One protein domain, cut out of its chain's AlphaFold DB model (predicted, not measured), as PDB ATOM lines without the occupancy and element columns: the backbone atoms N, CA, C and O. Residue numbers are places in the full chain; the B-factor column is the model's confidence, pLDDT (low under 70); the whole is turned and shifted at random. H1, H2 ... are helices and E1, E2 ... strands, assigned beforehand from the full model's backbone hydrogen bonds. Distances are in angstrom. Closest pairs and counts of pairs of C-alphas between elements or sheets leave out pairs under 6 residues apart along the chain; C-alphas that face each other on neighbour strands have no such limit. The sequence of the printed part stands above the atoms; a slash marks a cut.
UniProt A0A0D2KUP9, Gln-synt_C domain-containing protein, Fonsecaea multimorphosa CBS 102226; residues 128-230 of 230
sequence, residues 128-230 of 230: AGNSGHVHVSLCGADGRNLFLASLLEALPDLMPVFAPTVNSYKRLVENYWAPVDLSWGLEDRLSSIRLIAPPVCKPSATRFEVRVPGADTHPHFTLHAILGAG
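Overview. This is residues 128 to 230 of the 230 residues of the protein "Gln-synt_C domain-containing protein" of Fonsecaea multimorphosa CBS 102226 (UniProt A0A0D2KUP9). With little regular structure, a small mixed sheet, E1 E4 E3 E2, has helices H1 and H3 side by side next to it and H2 at one end. Of 103 printed residues, 41 are in named elements, E1 H1 H2 E2 E3 E4 H3, class mixed. The whole is compact, radius of gyration of the C-alphas 13.5 A, spanning 43 by 26 by 21 A.

Along the chain. E1, residues 134 to 136, begins at C-alpha 134 (84.527, 85.560, 34.509). H1 is 151 to 162, H2 166 to 169, E2 184 to 186, E3 193 to 196, E4 207 to 210. H3, 219 to 229, ends at C-alpha 229 (95.163, 93.336, 38.352).

Arrangement. E1 and E4 are antiparallel, N 136 and O 208 2.8 A apart; E3 and E4 form a hairpin. H1 and H3 touch, closest at C-alphas 151 and 229, 5.2 A, opposite ways at a shallow tilt of 24 degrees. Every O i to N i+4 pair is within hydrogen-bond range in H3, 4 of 8 in H1.

Size, cuts and confidence. Links E1 to H1 and H2 to E2 are long; pLDDT is under 70 at residues 144, 147 to 149 and 174 to 177.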
ATOM      1  N   ALA A 128      67.579  85.054  43.659       89.00
ATOM      2  CA  ALA A 128      68.971  85.186  43.237       89.00
ATOM      3  C   ALA A 128      69.133  86.251  42.135       89.00
ATOM      4  O   ALA A 128      68.228  86.493  41.331       89.00
ATOM      5  N   GLY A 129      70.282  86.927  42.140       91.81
ATOM      6  CA  GLY A 129      70.629  87.923  41.128       91.81
ATOM      7  C   GLY A 129      71.179  87.301  39.841       91.81
ATOM      8  O   GLY A 129      71.521  86.124  39.815       91.81
ATOM      9  N   ASN A 130      71.316  88.106  38.786       95.00
ATOM     10  CA  ASN A 130      72.050  87.704  37.586       95.00
ATOM     11  C   ASN A 130      73.551  87.960  37.793       95.00
ATOM     12  O   ASN A 130      73.978  89.110  37.944       95.00
ATOM     13  N   SER A 131      74.352  86.899  37.788       93.31
ATOM     14  CA  SER A 131      75.811  86.981  37.812       93.31
ATOM     15  C   SER A 131      76.403  87.147  36.411       93.31
ATOM     16  O   SER A 131      75.760  86.855  35.406       93.31
ATOM     17  N   GLY A 132      77.645  87.621  36.355       95.19
ATOM     18  CA  GLY A 132      78.479  87.630  35.158       95.19
ATOM     19  C   GLY A 132      79.862  87.089  35.490       95.19
ATOM     20  O   GLY A 132      80.837  87.820  35.372       95.19
ATOM     21  N   HIS A 133      79.945  85.850  35.991       96.06
ATOM     22  CA  HIS A 133      81.229  85.278  36.404       96.06
ATOM     23  C   HIS A 133      82.208  85.231  35.233       96.06
ATOM     24  O   HIS A 133      81.830  84.926  34.101       96.06
ATOM     25  N   VAL A 134      83.474  85.513  35.522       95.38
ATOM     26  CA  VAL A 134      84.527  85.560  34.509       95.38
ATOM     27  C   VAL A 134      85.525  84.453  34.778       95.38
ATOM     28  O   VAL A 134      86.188  84.450  35.812       95.38
ATOM     29  N   HIS A 135      85.652  83.528  33.834       94.06
ATOM     30  CA  HIS A 135      86.719  82.538  33.845       94.06
ATOM     31  C   HIS A 135      87.940  83.087  33.105       94.06
ATOM     32  O   HIS A 135      87.831  83.469  31.943       94.06
ATOM     33  N   VAL A 136      89.099  83.106  33.765       91.25
ATOM     34  CA  VAL A 136      90.347  83.646  33.214       91.25
ATOM     35  C   VAL A 136      91.513  82.683  33.421       91.25
ATOM     36  O   VAL A 136      91.675  82.070  34.480       91.25
ATOM     37  N   SER A 137      92.336  82.561  32.387       88.50
ATOM     38  CA  SER A 137      93.603  81.835  32.373       88.50
ATOM     39  C   SER A 137      94.631  82.686  31.641       88.50
ATOM     40  O   SER A 137      94.338  83.169  30.550       88.50
ATOM     41  N   LEU A 138      95.826  82.838  32.210       83.31
ATOM     42  CA  LEU A 138      96.954  83.448  31.514       83.31
ATOM     43  C   LEU A 138      97.837  82.324  30.992       83.31
ATOM     44  O   LEU A 138      98.270  81.497  31.782       83.31
ATOM     45  N   CYS A 139      98.105  82.271  29.693       80.44
ATOM     46  CA  CYS A 139      98.948  81.231  29.110       80.44
ATOM     47  C   CYS A 139     100.226  81.841  28.535       80.44
ATOM     48  O   CYS A 139     100.183  82.838  27.819       80.44
ATOM     49  N   GLY A 140     101.369  81.234  28.842       77.56
ATOM     50  CA  GLY A 140     102.645  81.524  28.207       77.56
ATOM     51  C   GLY A 140     102.643  81.118  26.738       77.56
ATOM     52  O   GLY A 140     101.779  80.370  26.279       77.56
ATOM     53  N   ALA A 141     103.651  81.577  25.995       80.44
ATOM     54  CA  ALA A 141     103.805  81.263  24.572       80.44
ATOM     55  C   ALA A 141     103.937  79.753  24.285       80.44
ATOM     56  O   ALA A 141     103.660  79.297  23.181       80.44
ATOM     57  N   ASP A 142     104.343  78.968  25.283       79.00
ATOM     58  CA  ASP A 142     104.417  77.508  25.245       79.00
ATOM     59  C   ASP A 142     103.103  76.811  25.654       79.00
ATOM     60  O   ASP A 142     103.069  75.589  25.815       79.00
ATOM     61  N   GLY A 143     102.025  77.577  25.846       70.38
ATOM     62  CA  GLY A 143     100.710  77.094  26.261       70.38
ATOM     63  C   GLY A 143     100.612  76.718  27.741       70.38
ATOM     64  O   GLY A 143      99.578  76.194  28.161       70.38
ATOM     65  N   ARG A 144     101.656  76.955  28.551       69.50
ATOM     66  CA  ARG A 144     101.586  76.721  30.001       69.50
ATOM     67  C   ARG A 144     100.780  77.820  30.662       69.50
ATOM     68  O   ARG A 144     100.961  78.987  30.351       69.50
ATOM     69  N   ASN A 145      99.940  77.464  31.620       71.62
ATOM     70  CA  ASN A 145      99.231  78.464  32.399       71.62
ATOM     71  C   ASN A 145     100.190  79.151  33.400       71.62
ATOM     72  O   ASN A 145     100.898  78.462  34.133       71.62
ATOM     73  N   LEU A 146     100.228  80.485  33.397       71.88
ATOM     74  CA  LEU A 146     101.169  81.360  34.101       71.88
ATOM     75  C   LEU A 146     100.495  82.248  35.161       71.88
ATOM     76  O   LEU A 146     100.903  83.391  35.327       71.88
ATOM     77  N   PHE A 147      99.450  81.776  35.845       68.25
ATOM     78  CA  PHE A 147      98.696  82.581  36.821       68.25
ATOM     79  C   PHE A 147      99.518  83.566  37.659       68.25
ATOM     80  O   PHE A 147     100.504  83.185  38.291       68.25
ATOM     81  N   LEU A 148      99.000  84.790  37.766       58.91
ATOM     82  CA  LEU A 148      99.412  85.768  38.765       58.91
ATOM     83  C   LEU A 148      98.349  85.876  39.866       58.91
ATOM     84  O   LEU A 148      97.148  85.798  39.604       58.91
ATOM     85  N   ALA A 149      98.796  86.039  41.110       62.75
ATOM     86  CA  ALA A 149      97.949  86.048  42.303       62.75
ATOM     87  C   ALA A 149      97.798  87.445  42.940       62.75
ATOM     88  O   ALA A 149      97.739  87.556  44.159       62.75
ATOM     89  N   SER A 150      97.704  88.507  42.140       73.25
ATOM     90  CA  SER A 150      97.458  89.886  42.608       73.25
ATOM     91  C   SER A 150      95.977  90.298  42.578       73.25
ATOM     92  O   SER A 150      95.595  91.315  43.155       73.25
ATOM     93  N   LEU A 151      95.099  89.477  41.984       79.44
ATOM     94  CA  LEU A 151      93.678  89.807  41.840       79.44
ATOM     95  C   LEU A 151      92.952  89.964  43.188       79.44
ATOM     96  O   LEU A 151      92.083  90.821  43.307       79.44
ATOM     97  N   LEU A 152      93.308  89.169  44.207       82.88
ATOM     98  CA  LEU A 152      92.709  89.269  45.547       82.88
ATOM     99  C   LEU A 152      92.980  90.621  46.210       82.88
ATOM    100  O   LEU A 152      92.093  91.159  46.866       82.88
ATOM    101  N   GLU A 153      94.189  91.156  46.034       85.19
ATOM    102  CA  GLU A 153      94.595  92.439  46.611       85.19
ATOM    103  C   GLU A 153      93.878  93.602  45.921       85.19
ATOM    104  O   GLU A 153      93.441  94.534  46.587       85.19
ATOM    105  N   ALA A 154      93.688  93.514  44.601       88.38
ATOM    106  CA  ALA A 154      93.019  94.546  43.814       88.38
ATOM    107  C   ALA A 154      91.483  94.519  43.922       88.38
ATOM    108  O   ALA A 154      90.829  95.514  43.613       88.38
ATOM    109  N   LEU A 155      90.876  93.396  44.329       88.12
ATOM    110  CA  LEU A 155      89.417  93.211  44.335       88.12
ATOM    111  C   LEU A 155      88.621  94.368  44.969       88.12
ATOM    112  O   LEU A 155      87.641  94.788  44.345       88.12
ATOM    113  N   PRO A 156      88.996  94.900  46.155       90.00
ATOM    114  CA  PRO A 156      88.293  96.030  46.764       90.00
ATOM    115  C   PRO A 156      88.253  97.263  45.858       90.00
ATOM    116  O   PRO A 156      87.198  97.882  45.711       90.00
ATOM    117  N   ASP A 157      89.369  97.566  45.196       91.88
ATOM    118  CA  ASP A 157      89.506  98.721  44.305       91.88
ATOM    119  C   ASP A 157      88.771  98.512  42.973       91.88
ATOM    120  O   ASP A 157      88.321  99.470  42.340       91.88
ATOM    121  N   LEU A 158      88.577  97.256  42.559       93.00
ATOM    122  CA  LEU A 158      87.841  96.895  41.343       93.00
ATOM    123  C   LEU A 158      86.319  96.836  41.530       93.00
ATOM    124  O   LEU A 158      85.582  96.730  40.543       93.00
ATOM    125  N   MET A 159      85.814  96.928  42.763       93.62
ATOM    126  CA  MET A 159      84.380  96.832  43.052       93.62
ATOM    127  C   MET A 159      83.499  97.766  42.211       93.62
ATOM    128  O   MET A 159      82.485  97.286  41.705       93.62
ATOM    129  N   PRO A 160      83.845  99.047  41.971       94.56
ATOM    130  CA  PRO A 160      83.038  99.918  41.111       94.56
ATOM    131  C   PRO A 160      82.933  99.431  39.658       94.56
ATOM    132  O   PRO A 160      81.960  99.736  38.975       94.56
ATOM    133  N   VAL A 161      83.905  98.651  39.174       96.06
ATOM    134  CA  VAL A 161      83.868  98.040  37.835       96.06
ATOM    135  C   VAL A 161      83.018  96.767  37.835       96.06
ATOM    136  O   VAL A 161      82.305  96.492  36.870       96.06
ATOM    137  N   PHE A 162      83.073  95.981  38.913       94.94
ATOM    138  CA  PHE A 162      82.353  94.706  39.035       94.94
ATOM    139  C   PHE A 162      80.899  94.860  39.507       94.94
ATOM    140  O   PHE A 162      80.059  94.002  39.223       94.94
ATOM    141  N   ALA A 163      80.587  95.963  40.185       95.88
ATOM    142  CA  ALA A 163      79.271  96.330  40.688       95.88
ATOM    143  C   ALA A 163      78.957  97.804  40.340       95.88
ATOM    144  O   ALA A 163      78.891  98.654  41.225       95.88
ATOM    145  N   PRO A 164      78.750  98.130  39.051       96.75
ATOM    146  CA  PRO A 164      78.751  99.513  38.566       96.75
ATOM    147  C   PRO A 164      77.505 100.325  38.931       96.75
ATOM    148  O   PRO A 164      77.438 101.518  38.643       96.75
ATOM    149  N   THR A 165      76.486  99.705  39.528       96.44
ATOM    150  CA  THR A 165      75.243 100.389  39.893       96.44
ATOM    151  C   THR A 165      74.880 100.128  41.348       96.44
ATOM    152  O   THR A 165      75.203  99.081  41.904       96.44
ATOM    153  N   VAL A 166      74.084 101.022  41.948       95.94
ATOM    154  CA  VAL A 166      73.478 100.797  43.278       95.94
ATOM    155  C   VAL A 166      72.744  99.453  43.337       95.94
ATOM    156  O   VAL A 166      72.724  98.779  44.365       95.94
ATOM    157  N   ASN A 167      72.142  99.031  42.224       94.94
ATOM    158  CA  ASN A 167      71.449  97.757  42.160       94.94
ATOM    159  C   ASN A 167      72.390  96.542  42.189       94.94
ATOM    160  O   ASN A 167      71.997  95.485  42.681       94.94
ATOM    161  N   SER A 168      73.622  96.688  41.706       95.50
ATOM    162  CA  SER A 168      74.635  95.633  41.719       95.50
ATOM    163  C   SER A 168      74.962  95.188  43.146       95.50
ATOM    164  O   SER A 168      74.982  93.991  43.426       95.50
ATOM    165  N   TYR A 169      75.055  96.127  44.086       93.69
ATOM    166  CA  TYR A 169      75.282  95.828  45.505       93.69
ATOM    167  C   TYR A 169      74.113  95.082  46.165       93.69
ATOM    168  O   TYR A 169      74.324  94.315  47.096       93.69
ATOM    169  N   LYS A 170      72.882  95.193  45.642       93.00
ATOM    170  CA  LYS A 170      71.726  94.412  46.136       93.00
ATOM    171  C   LYS A 170      71.796  92.924  45.763       93.00
ATOM    172  O   LYS A 170      70.995  92.129  46.264       93.00
ATOM    173  N   ARG A 171      72.700  92.535  44.852       91.62
ATOM    174  CA  ARG A 171      73.028  91.128  44.569       91.62
ATOM    175  C   ARG A 171      74.002  90.559  45.602       91.62
ATOM    176  O   ARG A 171      73.890  89.374  45.896       91.62
ATOM    177  N   LEU A 172      74.920  91.375  46.123       86.00
ATOM    178  CA  LEU A 172      75.983  90.970  47.049       86.00
ATOM    179  C   LEU A 172      75.433  90.869  48.475       86.00
ATOM    180  O   LEU A 172      75.657  91.726  49.320       86.00
ATOM    181  N   VAL A 173      74.630  89.836  48.701       78.75
ATOM    182  CA  VAL A 173      74.010  89.526  49.988       78.75
ATOM    183  C   VAL A 173      74.222  88.052  50.300       78.75
ATOM    184  O   VAL A 173      74.231  87.214  49.392       78.75
ATOM    185  N   GLU A 174      74.371  87.736  51.583       69.88
ATOM    186  CA  GLU A 174      74.540  86.363  52.054       69.88
ATOM    187  C   GLU A 174      73.416  85.442  51.549       69.88
ATOM    188  O   GLU A 174      72.276  85.866  51.347       69.88
ATOM    189  N   ASN A 175      73.732  84.154  51.380       67.25
ATOM    190  CA  ASN A 175      72.798  83.087  50.987       67.25
ATOM    191  C   ASN A 175      72.251  83.138  49.540       67.25
ATOM    192  O   ASN A 175      71.322  82.399  49.221       67.25
ATOM    193  N   TYR A 176      72.826  83.946  48.635       65.81
ATOM    194  CA  TYR A 176      72.364  84.066  47.234       65.81
ATOM    195  C   TYR A 176      73.433  83.788  46.155       65.81
ATOM    196  O   TYR A 176      73.405  84.404  45.089       65.81
ATOM    197  N   TRP A 177      74.354  82.844  46.394       66.12
ATOM    198  CA  TRP A 177      75.423  82.429  45.454       66.12
ATOM    199  C   TRP A 177      76.379  83.547  44.993       66.12
ATOM    200  O   TRP A 177      77.180  83.335  44.080       66.12
ATOM    201  N   ALA A 178      76.310  84.723  45.618       72.31
ATOM    202  CA  ALA A 178      77.198  85.849  45.384       72.31
ATOM    203  C   ALA A 178      78.182  85.976  46.558       72.31
ATOM    204  O   ALA A 178      77.745  85.884  47.708       72.31
ATOM    205  N   PRO A 179      79.481  86.185  46.291       76.44
ATOM    206  CA  PRO A 179      80.469  86.356  47.347       76.44
ATOM    207  C   PRO A 179      80.256  87.688  48.075       76.44
ATOM    208  O   PRO A 179      79.981  88.709  47.437       76.44
ATOM    209  N   VAL A 180      80.400  87.671  49.401       79.06
ATOM    210  CA  VAL A 180      80.348  88.866  50.266       79.06
ATOM    211  C   VAL A 180      81.673  89.146  50.981       79.06
ATOM    212  O   VAL A 180      81.859  90.243  51.495       79.06
ATOM    213  N   ASP A 181      82.608  88.195  50.929       82.38
ATOM    214  CA  ASP A 181      83.921  88.273  51.568       82.38
ATOM    215  C   ASP A 181      85.049  88.227  50.535       82.38
ATOM    216  O   ASP A 181      84.917  87.615  49.471       82.38
ATOM    217  N   LEU A 182      86.191  88.828  50.876       85.62
ATOM    218  CA  LEU A 182      87.441  88.676  50.129       85.62
ATOM    219  C   LEU A 182      88.048  87.308  50.443       85.62
ATOM    220  O   LEU A 182      88.629  87.093  51.507       85.62
ATOM    221  N   SER A 183      87.884  86.368  49.522       89.25
ATOM    222  CA  SER A 183      88.245  84.966  49.743       89.25
ATOM    223  C   SER A 183      88.567  84.235  48.448       89.25
ATOM    224  O   SER A 183      88.080  84.584  47.366       89.25
ATOM    225  N   TRP A 184      89.373  83.182  48.565       90.88
ATOM    226  CA  TRP A 184      89.613  82.247  47.478       90.88
ATOM    227  C   TRP A 184      89.577  80.805  47.968       90.88
ATOM    228  O   TRP A 184      89.907  80.519  49.119       90.88
ATOM    229  N   GLY A 185      89.234  79.892  47.063       88.69
ATOM    230  CA  GLY A 185      89.222  78.471  47.371       88.69
ATOM    231  C   GLY A 185      89.283  77.595  46.128       88.69
ATOM    232  O   GLY A 185      88.820  77.972  45.048       88.69
ATOM    233  N   LEU A 186      89.864  76.405  46.287       89.75
ATOM    234  CA  LEU A 186      89.824  75.354  45.275       89.75
ATOM    235  C   LEU A 186      88.389  74.834  45.170       89.75
ATOM    236  O   LEU A 186      87.857  74.295  46.135       89.75
ATOM    237  N   GLU A 187      87.776  75.002  44.001       89.50
ATOM    238  CA  GLU A 187      86.397  74.591  43.716       89.50
ATOM    239  C   GLU A 187      85.314  75.200  44.626       89.50
ATOM    240  O   GLU A 187      84.157  74.777  44.589       89.50
ATOM    241  N   ASP A 188      85.645  76.243  45.387       89.06
ATOM    242  CA  ASP A 188      84.712  76.869  46.315       89.06
ATOM    243  C   ASP A 188      83.826  77.907  45.615       89.06
ATOM    244  O   ASP A 188      84.277  78.970  45.192       89.06
ATOM    245  N   ARG A 189      82.530  77.605  45.498       86.31
ATOM    246  CA  ARG A 189      81.533  78.485  44.865       86.31
ATOM    247  C   ARG A 189      81.056  79.626  45.774       86.31
ATOM    248  O   ARG A 189      80.318  80.489  45.295       86.31
ATOM    249  N   LEU A 190      81.440  79.639  47.047       86.69
ATOM    250  CA  LEU A 190      81.148  80.734  47.977       86.69
ATOM    251  C   LEU A 190      82.256  81.793  47.977       86.69
ATOM    252  O   LEU A 190      81.987  82.956  48.276       86.69
ATOM    253  N   SER A 191      83.467  81.405  47.576       89.62
ATOM    254  CA  SER A 191      84.615  82.300  47.481       89.62
ATOM    255  C   SER A 191      84.446  83.393  46.420       89.62
ATOM    256  O   SER A 191      83.791  83.198  45.392       89.62
ATOM    257  N   SER A 192      85.093  84.545  46.631       89.56
ATOM    258  CA  SER A 192      85.133  85.627  45.630       89.56
ATOM    259  C   SER A 192      85.908  85.247  44.366       89.56
ATOM    260  O   SER A 192      85.516  85.621  43.254       89.56
ATOM    261  N   ILE A 193      86.960  84.445  44.544       91.00
ATOM    262  CA  ILE A 193      87.764  83.855  43.477       91.00
ATOM    263  C   ILE A 193      87.783  82.342  43.664       91.00
ATOM    264  O   ILE A 193      88.320  81.820  44.638       91.00
ATOM    265  N   ARG A 194      87.223  81.613  42.702       92.50
ATOM    266  CA  ARG A 194      87.273  80.149  42.694       92.50
ATOM    267  C   ARG A 194      88.411  79.679  41.804       92.50
ATOM    268  O   ARG A 194      88.445  79.995  40.618       92.50
ATOM    269  N   LEU A 195      89.329  78.900  42.362       91.25
ATOM    270  CA  LEU A 195      90.354  78.207  41.591       91.25
ATOM    271  C   LEU A 195      89.772  76.898  41.056       91.25
ATOM    272  O   LEU A 195      89.291  76.073  41.829       91.25
ATOM    273  N   ILE A 196      89.845  76.703  39.741       92.06
ATOM    274  CA  ILE A 196      89.491  75.452  39.069       92.06
ATOM    275  C   ILE A 196      90.784  74.844  38.553       92.06
ATOM    276  O   ILE A 196      91.408  75.402  37.653       92.06
ATOM    277  N   ALA A 197      91.201  73.726  39.143       90.44
ATOM    278  CA  ALA A 197      92.506  73.105  38.919       90.44
ATOM    279  C   ALA A 197      92.418  71.571  39.041       90.44
ATOM    280  O   ALA A 197      91.384  71.045  39.470       90.44
ATOM    281  N   PRO A 198      93.468  70.815  38.666       89.44
ATOM    282  CA  PRO A 198      93.540  69.390  38.966       89.44
ATOM    283  C   PRO A 198      93.269  69.091  40.454       89.44
ATOM    284  O   PRO A 198      93.716  69.850  41.315       89.44
ATOM    285  N   PRO A 199      92.558  67.992  40.775       90.75
ATOM    286  CA  PRO A 199      92.126  66.921  39.869       90.75
ATOM    287  C   PRO A 199      90.799  67.186  39.128       90.75
ATOM    288  O   PRO A 199      90.359  66.329  38.367       90.75
ATOM    289  N   VAL A 200      90.150  68.339  39.321       88.81
ATOM    290  CA  VAL A 200      88.797  68.606  38.784       88.81
ATOM    291  C   VAL A 200      88.801  68.900  37.285       88.81
ATOM    292  O   VAL A 200      87.831  68.628  36.579       88.81
ATOM    293  N   CYS A 201      89.916  69.407  36.769       89.06
ATOM    294  CA  CYS A 201      90.126  69.594  35.342       89.06
ATOM    295  C   CYS A 201      91.538  69.166  34.924       89.06
ATOM    296  O   CYS A 201      92.403  68.878  35.754       89.06
ATOM    297  N   LYS A 202      91.773  69.105  33.608       89.38
ATOM    298  CA  LYS A 202      93.118  68.882  33.061       89.38
ATOM    299  C   LYS A 202      94.026  70.066  33.433       89.38
ATOM    300  O   LYS A 202      93.529  71.188  33.446       89.38
ATOM    301  N   PRO A 203      95.345  69.873  33.625       86.19
ATOM    302  CA  PRO A 203      96.267  70.970  33.941       86.19
ATOM    303  C   PRO A 203      96.181  72.167  32.981       86.19
ATOM    304  O   PRO A 203      96.220  73.314  33.417       86.19
ATOM    305  N   SER A 204      95.975  71.915  31.684       84.44
ATOM    306  CA  SER A 204      95.801  72.958  30.664       84.44
ATOM    307  C   SER A 204      94.480  73.734  30.752       84.44
ATOM    308  O   SER A 204      94.355  74.778  30.126       84.44
ATOM    309  N   ALA A 205      93.497  73.245  31.510       87.81
ATOM    310  CA  ALA A 205      92.196  73.884  31.720       87.81
ATOM    311  C   ALA A 205      92.095  74.610  33.075       87.81
ATOM    312  O   ALA A 205      91.002  75.047  33.460       87.81
ATOM    313  N   THR A 206      93.217  74.716  33.797       88.44
ATOM    314  CA  THR A 206      93.282  75.458  35.056       88.44
ATOM    315  C   THR A 206      92.873  76.910  34.799       88.44
ATOM    316  O   THR A 206      93.292  77.488  33.796       88.44
ATOM    317  N   ARG A 207      92.042  77.499  35.665       90.56
ATOM    318  CA  ARG A 207      91.527  78.884  35.548       90.56
ATOM    319  C   ARG A 207      91.044  79.415  36.889       90.56
ATOM    320  O   ARG A 207      90.625  78.636  37.744       90.56
ATOM    321  N   PHE A 208      91.048  80.732  37.035       91.25
ATOM    322  CA  PHE A 208      90.287  81.401  38.082       91.25
ATOM    323  C   PHE A 208      88.895  81.740  37.565       91.25
ATOM    324  O   PHE A 208      88.725  82.100  36.404       91.25
ATOM    325  N   GLU A 209      87.899  81.628  38.428       93.62
ATOM    326  CA  GLU A 209      86.560  82.164  38.234       93.62
ATOM    327  C   GLU A 209      86.392  83.361  39.178       93.62
ATOM    328  O   GLU A 209      86.358  83.200  40.398       93.62
ATOM    329  N   VAL A 210      86.288  84.563  38.612       93.56
ATOM    330  CA  VAL A 210      85.986  85.802  39.335       93.56
ATOM    331  C   VAL A 210      84.470  85.912  39.457       93.56
ATOM    332  O   VAL A 210      83.770  86.076  38.456       93.56
ATOM    333  N   ARG A 211      83.945  85.783  40.679       93.94
ATOM    334  CA  ARG A 211      82.501  85.575  40.928       93.94
ATOM    335  C   ARG A 211      81.743  86.847  41.318       93.94
ATOM    336  O   ARG A 211      80.508  86.877  41.359       93.94
ATOM    337  N   VAL A 212      82.490  87.912  41.588       93.62
ATOM    338  CA  VAL A 212      81.960  89.222  41.978       93.62
ATOM    339  C   VAL A 212      81.144  89.893  40.864       93.62
ATOM    340  O   VAL A 212      80.037  90.339  41.179       93.62
ATOM    341  N   PRO A 213      81.591  89.941  39.589       95.88
ATOM    342  CA  PRO A 213      80.904  90.714  38.559       95.88
ATOM    343  C   PRO A 213      79.438  90.305  38.352       95.88
ATOM    344  O   PRO A 213      79.079  89.121  38.337       95.88
ATOM    345  N   GLY A 214      78.573  91.306  38.191       95.94
ATOM    346  CA  GLY A 214      77.182  91.127  37.779       95.94
ATOM    347  C   GLY A 214      77.022  91.053  36.258       95.94
ATOM    348  O   GLY A 214      77.892  91.476  35.494       95.94
ATOM    349  N   ALA A 215      75.870  90.560  35.795       96.50
ATOM    350  CA  ALA A 215      75.530  90.573  34.367       96.50
ATOM    351  C   ALA A 215      75.334  91.995  33.794       96.50
ATOM    352  O   ALA A 215      75.269  92.176  32.577       96.50
ATOM    353  N   ASP A 216      75.245  93.009  34.651       97.06
ATOM    354  CA  ASP A 216      75.081  94.430  34.332       97.06
ATOM    355  C   ASP A 216      76.409  95.162  34.091       97.06
ATOM    356  O   ASP A 216      76.407  96.330  33.710       97.06
ATOM    357  N   THR A 217      77.535  94.474  34.263       97.25
ATOM    358  CA  THR A 217      78.870  95.020  34.013       97.25
ATOM    359  C   THR A 217      79.150  95.276  32.531       97.25
ATOM    360  O   THR A 217      78.591  94.620  31.635       97.25
ATOM    361  N   HIS A 218      80.048  96.233  32.275       97.12
ATOM    362  CA  HIS A 218      80.611  96.470  30.950       97.12
ATOM    363  C   HIS A 218      81.781  95.499  30.716       97.12
ATOM    364  O   HIS A 218      82.819  95.647  31.368       97.12
ATOM    365  N   PRO A 219      81.671  94.539  29.778       96.94
ATOM    366  CA  PRO A 219      82.616  93.428  29.688       96.94
ATOM    367  C   PRO A 219      84.052  93.879  29.404       96.94
ATOM    368  O   PRO A 219      84.967  93.362  30.033       96.94
ATOM    369  N   HIS A 220      84.263  94.892  28.552       97.31
ATOM    370  CA  HIS A 220      85.610  95.427  28.293       97.31
ATOM    371  C   HIS A 220      86.294  95.954  29.554       97.31
ATOM    372  O   HIS A 220      87.449  95.622  29.794       97.31
ATOM    373  N   PHE A 221      85.594  96.733  30.385       96.56
ATOM    374  CA  PHE A 221      86.174  97.268  31.618       96.56
ATOM    375  C   PHE A 221      86.404  96.172  32.648       96.56
ATOM    376  O   PHE A 221      87.461  96.141  33.264       96.56
ATOM    377  N   THR A 222      85.460  95.240  32.797       96.12
ATOM    378  CA  THR A 222      85.613  94.099  33.705       96.12
ATOM    379  C   THR A 222      86.825  93.251  33.340       96.12
ATOM    380  O   THR A 222      87.648  92.961  34.201       96.12
ATOM    381  N   LEU A 223      86.966  92.884  32.069       94.81
ATOM    382  CA  LEU A 223      88.066  92.045  31.608       94.81
ATOM    383  C   LEU A 223      89.408  92.777  31.650       94.81
ATOM    384  O   LEU A 223      90.403  92.190  32.063       94.81
ATOM    385  N   HIS A 224      89.435  94.060  31.280       92.69
ATOM    386  CA  HIS A 224      90.643  94.875  31.379       92.69
ATOM    387  C   HIS A 224      91.089  95.057  32.833       92.69
ATOM    388  O   HIS A 224      92.273  94.935  33.119       92.69
ATOM    389  N   ALA A 225      90.153  95.286  33.757       92.62
ATOM    390  CA  ALA A 225      90.438  95.378  35.185       92.62
ATOM    391  C   ALA A 225      91.004  94.068  35.748       92.62
ATOM    392  O   ALA A 225      91.988  94.096  36.479       92.62
ATOM    393  N   ILE A 226      90.422  92.921  35.375       91.50
ATOM    394  CA  ILE A 226      90.936  91.601  35.772       91.50
ATOM    395  C   ILE A 226      92.351  91.388  35.225       91.50
ATOM    396  O   ILE A 226      93.212  90.919  35.960       91.50
ATOM    397  N   LEU A 227      92.592  91.740  33.958       88.31
ATOM    398  CA  LEU A 227      93.904  91.594  33.331       88.31
ATOM    399  C   LEU A 227      94.951  92.529  33.943       88.31
ATOM    400  O   LEU A 227      96.071  92.099  34.149       88.31
ATOM    401  N   GLY A 228      94.605  93.787  34.221       87.81
ATOM    402  CA  GLY A 228      95.532  94.758  34.810       87.81
ATOM    403  C   GLY A 228      95.826  94.515  36.292       87.81
ATOM    404  O   GLY A 228      96.820  95.021  36.802       87.81
ATOM    405  N   ALA A 229      94.957  93.770  36.978       85.56
ATOM    406  CA  ALA A 229      95.163  93.336  38.352       85.56
ATOM    407  C   ALA A 229      95.909  92.004  38.469       85.56
ATOM    408  O   ALA A 229      96.305  91.663  39.579       85.56
ATOM    409  N   GLY A 230      96.039  91.233  37.386       72.62
ATOM    410  CA  GLY A 230      96.869  90.026  37.292       72.62
ATOM    411  C   GLY A 230      98.175  90.297  36.564       72.62
ATOM    412  O   GLY A 230      98.906  89.311  36.376       72.62
TER     413      GLY A 230